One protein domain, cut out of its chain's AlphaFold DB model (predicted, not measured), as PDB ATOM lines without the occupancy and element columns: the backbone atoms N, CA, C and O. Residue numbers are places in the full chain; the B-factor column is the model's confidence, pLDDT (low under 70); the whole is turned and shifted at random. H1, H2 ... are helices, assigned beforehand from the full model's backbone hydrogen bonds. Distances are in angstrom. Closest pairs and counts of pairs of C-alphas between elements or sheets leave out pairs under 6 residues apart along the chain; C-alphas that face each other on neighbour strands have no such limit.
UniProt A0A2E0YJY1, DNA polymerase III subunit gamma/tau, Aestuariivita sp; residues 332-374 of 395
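Overview. This is residues 332 to 374 of the 395 residues of the protein "DNA polymerase III subunit gamma/tau" of Aestuariivita sp (UniProt A0A2E0YJY1). A long helix, H1, makes an L-shaped corner with a shorter helix, H2; after H2 a long link folds back to a small helix, H3, which ends the printed part away from both. It is an open, hook-like shape with few contacts, and residues 332 to 338 of H1 stick out. The printed part has 43 residues, with three named helices in the order H1, H2, H3 and no named strand; its class is all helix. The whole is loose, with a radius of gyration of the C-alphas of 11.9 A and spans of 34 by 24 by 16 A.

Along the chain. Find C-alpha 332 at (208.885, 126.495, 108.194); from there H1, residues 332 to 348, runs 24.2 A to C-alpha 348 at (211.458, 105.594, 120.031). H2 follows with residues 350 to 358 and is 12.7 A long. Look last for H3, residues 370 to 374, which ends at C-alpha 374 at (221.022, 125.382, 127.943).

Arrangement. Start with H1, which touches no helix. H1 and H2 are close but not clearly touching, and their closest C-alphas, those of Thr 347 and Gln 353, are 6.9 A apart. Their lines are about perpendicular, but only just, at 71 degrees. H3 is apart from H1 and also from H2. Along H1, H2 and H3 you will find every O i to N i+4 pair within hydrogen-bond range.

Size, cuts and confidence. The two C-alphas farthest apart, those of Asn 332 and Ala 358, are 34.8 A apart. The printed part has no cut. The link from H1 to H2 is tight, with 1 residue, and the link from H2 to H3 is long, with 11 residues. In the B-factor column the mean pLDDT of the printed part is 80.7, and residues 372 to 374 are under 70.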
ATOM      1  N   ASN A 332     210.003 127.236 107.616       84.62
ATOM      2  CA  ASN A 332     208.885 126.495 108.194       84.62
ATOM      3  C   ASN A 332     208.957 124.991 107.861       84.62
ATOM      4  O   ASN A 332     208.766 124.154 108.741       84.62
ATOM      5  N   ALA A 333     209.292 124.625 106.618       84.12
ATOM      6  CA  ALA A 333     209.488 123.222 106.243       84.12
ATOM      7  C   ALA A 333     210.668 122.583 106.992       84.12
ATOM      8  O   ALA A 333     210.557 121.445 107.443       84.12
ATOM      9  N   GLN A 334     211.764 123.322 107.175       83.50
ATOM     10  CA  GLN A 334     212.935 122.849 107.909       83.50
ATOM     11  C   GLN A 334     212.636 122.664 109.404       83.50
ATOM     12  O   GLN A 334     212.971 121.622 109.965       83.50
ATOM     13  N   ARG A 335     211.917 123.604 110.034       81.25
ATOM     14  CA  ARG A 335     211.439 123.459 111.421       81.25
ATOM     15  C   ARG A 335     210.518 122.254 111.584       81.25
ATOM     16  O   ARG A 335     210.739 121.440 112.470       81.25
ATOM     17  N   LYS A 336     209.540 122.080 110.690       80.62
ATOM     18  CA  LYS A 336     208.632 120.921 110.719       80.62
ATOM     19  C   LYS A 336     209.367 119.591 110.560       80.62
ATOM     20  O   LYS A 336     208.993 118.623 111.216       80.62
ATOM     21  N   ALA A 337     210.386 119.536 109.704       79.94
ATOM     22  CA  ALA A 337     211.214 118.346 109.539       79.94
ATOM     23  C   ALA A 337     212.006 118.035 110.820       79.94
ATOM     24  O   ALA A 337     211.990 116.896 111.280       79.94
ATOM     25  N   ASN A 338     212.621 119.046 111.441       79.94
ATOM     26  CA  ASN A 338     213.336 118.885 112.709       79.94
ATOM     27  C   ASN A 338     212.400 118.434 113.842       79.94
ATOM     28  O   ASN A 338     212.723 117.498 114.571       79.94
ATOM     29  N   ASP A 339     211.212 119.032 113.950       79.25
ATOM     30  CA  ASP A 339     210.198 118.647 114.937       79.25
ATOM     31  C   ASP A 339     209.712 117.206 114.742       79.25
ATOM     32  O   ASP A 339     209.440 116.507 115.719       79.25
ATOM     33  N   ALA A 340     209.584 116.751 113.491       81.19
ATOM     34  CA  ALA A 340     209.233 115.367 113.185       81.19
ATOM     35  C   ALA A 340     210.339 114.404 113.641       81.19
ATOM     36  O   ALA A 340     210.048 113.451 114.355       81.19
ATOM     37  N   VAL A 341     211.605 114.711 113.342       84.19
ATOM     38  CA  VAL A 341     212.758 113.906 113.787       84.19
ATOM     39  C   VAL A 341     212.833 113.833 115.315       84.19
ATOM     40  O   VAL A 341     213.044 112.758 115.881       84.19
ATOM     41  N   LEU A 342     212.616 114.955 116.007       81.25
ATOM     42  CA  LEU A 342     212.575 114.996 117.471       81.25
ATOM     43  C   LEU A 342     211.421 114.161 118.040       81.25
ATOM     44  O   LEU A 342     211.619 113.436 119.015       81.25
ATOM     45  N   LYS A 343     210.231 114.214 117.428       81.00
ATOM     46  CA  LYS A 343     209.081 113.378 117.817       81.00
ATOM     47  C   LYS A 343     209.341 111.896 117.587       81.00
ATOM     48  O   LYS A 343     209.031 111.094 118.466       81.00
ATOM     49  N   ASP A 344     209.942 111.528 116.466       82.50
ATOM     50  CA  ASP A 344     210.284 110.138 116.162       82.50
ATOM     51  C   ASP A 344     211.329 109.606 117.156       82.50
ATOM     52  O   ASP A 344     211.206 108.501 117.680       82.50
ATOM     53  N   THR A 345     212.301 110.441 117.528       83.50
ATOM     54  CA  THR A 345     213.322 110.098 118.529       83.50
ATOM     55  C   THR A 345     212.713 109.955 119.929       83.50
ATOM     56  O   THR A 345     213.005 108.999 120.648       83.50
ATOM     57  N   ALA A 346     211.817 110.869 120.318       81.25
ATOM     58  CA  ALA A 346     211.123 110.825 121.604       81.25
ATOM     59  C   ALA A 346     210.170 109.621 121.713       81.25
ATOM     60  O   ALA A 346     210.086 108.994 122.768       81.25
ATOM     61  N   THR A 347     209.482 109.260 120.625       82.06
ATOM     62  CA  THR A 347     208.587 108.089 120.584       82.06
ATOM     63  C   THR A 347     209.346 106.761 120.555       82.06
ATOM     64  O   THR A 347     208.869 105.768 121.110       82.06
ATOM     65  N   ALA A 348     210.553 106.739 119.984       84.75
ATOM     66  CA  ALA A 348     211.458 105.594 120.031       84.75
ATOM     67  C   ALA A 348     212.136 105.397 121.403       84.75
ATOM     68  O   ALA A 348     212.718 104.340 121.648       84.75
ATOM     69  N   HIS A 349     212.070 106.379 122.311       86.94
ATOM     70  CA  HIS A 349     212.768 106.308 123.592       86.94
ATOM     71  C   HIS A 349     212.175 105.217 124.516       86.94
ATOM     72  O   HIS A 349     210.963 105.229 124.772       86.94
ATOM     73  N   PRO A 350     212.997 104.323 125.113       86.50
ATOM     74  CA  PRO A 350     212.516 103.190 125.917       86.50
ATOM     75  C   PRO A 350     211.586 103.584 127.073       86.50
ATOM     76  O   PRO A 350     210.589 102.917 127.343       86.50
ATOM     77  N   MET A 351     211.870 104.712 127.729       82.38
ATOM     78  CA  MET A 351     211.051 105.219 128.835       82.38
ATOM     79  C   MET A 351     209.667 105.695 128.369       82.38
ATOM     80  O   MET A 351     208.682 105.488 129.068       82.38
ATOM     81  N   PHE A 352     209.564 106.284 127.172       83.50
ATOM     82  CA  PHE A 352     208.276 106.708 126.621       83.50
ATOM     83  C   PHE A 352     207.433 105.500 126.195       83.50
ATOM     84  O   PHE A 352     206.232 105.465 126.452       83.50
ATOM     85  N   GLN A 353     208.060 104.468 125.624       84.56
ATOM     86  CA  GLN A 353     207.379 103.213 125.290       84.56
ATOM     87  C   GLN A 353     206.839 102.499 126.537       84.56
ATOM     88  O   GLN A 353     205.706 102.016 126.521       84.56
ATOM     89  N   ALA A 354     207.600 102.498 127.636       84.56
ATOM     90  CA  ALA A 354     207.153 101.966 128.925       84.56
ATOM     91  C   ALA A 354     205.989 102.774 129.534       84.56
ATOM     92  O   ALA A 354     205.079 102.208 130.137       84.56
ATOM     93  N   VAL A 355     205.970 104.096 129.350       83.81
ATOM     94  CA  VAL A 355     204.840 104.940 129.778       83.81
ATOM     95  C   VAL A 355     203.603 104.678 128.918       83.81
ATOM     96  O   VAL A 355     202.507 104.563 129.458       83.81
ATOM     97  N   CYS A 356     203.754 104.529 127.601       80.75
ATOM     98  CA  CYS A 356     202.641 104.237 126.694       80.75
ATOM     99  C   CYS A 356     202.026 102.849 126.924       80.75
ATOM    100  O   CYS A 356     200.816 102.692 126.753       80.75
ATOM    101  N   SER A 357     202.819 101.853 127.342       83.12
ATOM    102  CA  SER A 357     202.296 100.528 127.698       83.12
ATOM    103  C   SER A 357     201.495 100.546 129.005       83.12
ATOM    104  O   SER A 357     200.493  99.840 129.110       83.12
ATOM    105  N   ALA A 358     201.876 101.388 129.972       84.94
ATOM    106  CA  ALA A 358     201.130 101.595 131.216       84.94
ATOM    107  C   ALA A 358     199.924 102.545 131.054       84.94
ATOM    108  O   ALA A 358     198.905 102.381 131.728       84.94
ATOM    109  N   PHE A 359     200.009 103.522 130.144       87.38
ATOM    110  CA  PHE A 359     199.008 104.572 129.934       87.38
ATOM    111  C   PHE A 359     198.728 104.795 128.432       87.38
ATOM    112  O   PHE A 359     199.278 105.715 127.823       87.38
ATOM    113  N   PRO A 360     197.787 104.046 127.825       81.50
ATOM    114  CA  PRO A 360     197.520 104.081 126.377       81.50
ATOM    115  C   PRO A 360     197.012 105.423 125.819       81.50
ATOM    116  O   PRO A 360     196.929 105.603 124.609       81.50
ATOM    117  N   LYS A 361     196.616 106.363 126.688       82.94
ATOM    118  CA  LYS A 361     196.152 107.711 126.310       82.94
ATOM    119  C   LYS A 361     197.241 108.786 126.431       82.94
ATOM    120  O   LYS A 361     196.936 109.959 126.212       82.94
ATOM    121  N   ALA A 362     198.469 108.421 126.807       79.25
ATOM    122  CA  ALA A 362     199.569 109.366 126.957       79.25
ATOM    123  C   ALA A 362     199.910 110.040 125.615       79.25
ATOM    124  O   ALA A 362     199.908 109.408 124.560       79.25
ATOM    125  N   LYS A 363     200.187 111.346 125.654       79.81
ATOM    126  CA  LYS A 363     200.582 112.152 124.493       79.81
ATOM    127  C   LYS A 363     201.765 113.030 124.868       79.81
ATOM    128  O   LYS A 363     201.841 113.515 125.993       79.81
ATOM    129  N   ILE A 364     202.651 113.269 123.906       80.69
ATOM    130  CA  ILE A 364     203.747 114.228 124.054       80.69
ATOM    131  C   ILE A 364     203.151 115.639 123.961       80.69
ATOM    132  O   ILE A 364     202.607 116.003 122.918       80.69
ATOM    133  N   SER A 365     203.220 116.415 125.046       78.69
ATOM    134  CA  SER A 365     202.767 117.815 125.089       78.69
ATOM    135  C   SER A 365     203.821 118.795 124.567       78.69
ATOM    136  O   SER A 365     203.471 119.811 123.976       78.69
ATOM    137  N   GLY A 366     205.105 118.475 124.738       76.25
ATOM    138  CA  GLY A 366     206.235 119.264 124.256       76.25
ATOM    139  C   GLY A 366     207.537 118.475 124.361       76.25
ATOM    140  O   GLY A 366     207.652 117.576 125.192       76.25
ATOM    141  N   ILE A 367     208.502 118.793 123.499       79.19
ATOM    142  CA  ILE A 367     209.843 118.201 123.507       79.19
ATOM    143  C   ILE A 367     210.822 119.342 123.760       79.19
ATOM    144  O   ILE A 367     210.948 120.230 122.922       79.19
ATOM    145  N   LYS A 368     211.489 119.331 124.917       77.50
ATOM    146  CA  LYS A 368     212.606 120.234 125.213       77.50
ATOM    147  C   LYS A 368     213.906 119.454 125.054       77.50
ATOM    148  O   LYS A 368     214.082 118.417 125.690       77.50
ATOM    149  N   THR A 369     214.784 119.915 124.173       77.25
ATOM    150  CA  THR A 369     216.124 119.338 124.020       77.25
ATOM    151  C   THR A 369     217.062 119.933 125.063       77.25
ATOM    152  O   THR A 369     216.855 121.055 125.519       77.25
ATOM    153  N   LEU A 370     218.118 119.198 125.425       72.38
ATOM    154  CA  LEU A 370     219.114 119.687 126.385       72.38
ATOM    155  C   LEU A 370     219.775 120.987 125.898       72.38
ATOM    156  O   LEU A 370     219.952 121.903 126.685       72.38
ATOM    157  N   ALA A 371     220.045 121.082 124.589       71.88
ATOM    158  CA  ALA A 371     220.582 122.279 123.944       71.88
ATOM    159  C   ALA A 371     219.638 123.491 124.063       71.88
ATOM    160  O   ALA A 371     220.080 124.584 124.400       71.88
ATOM    161  N   ALA A 372     218.330 123.290 123.863       69.19
ATOM    162  CA  ALA A 372     217.345 124.354 124.041       69.19
ATOM    163  C   ALA A 372     217.223 124.778 125.513       69.19
ATOM    164  O   ALA A 372     217.037 125.953 125.794       69.19
ATOM    165  N   MET A 373     217.361 123.840 126.459       69.44
ATOM    166  CA  MET A 373     217.375 124.161 127.891       69.44
ATOM    167  C   MET A 373     218.632 124.934 128.297       69.44
ATOM    168  O   MET A 373     218.544 125.815 129.141       69.44
ATOM    169  N   THR A 374     219.788 124.625 127.703       68.75
ATOM    170  CA  THR A 374     221.022 125.382 127.943       68.75
ATOM    171  C   THR A 374     220.990 126.761 127.293       68.75
ATOM    172  O   THR A 374     221.448 127.702 127.921       68.75
TER     173      THR A 374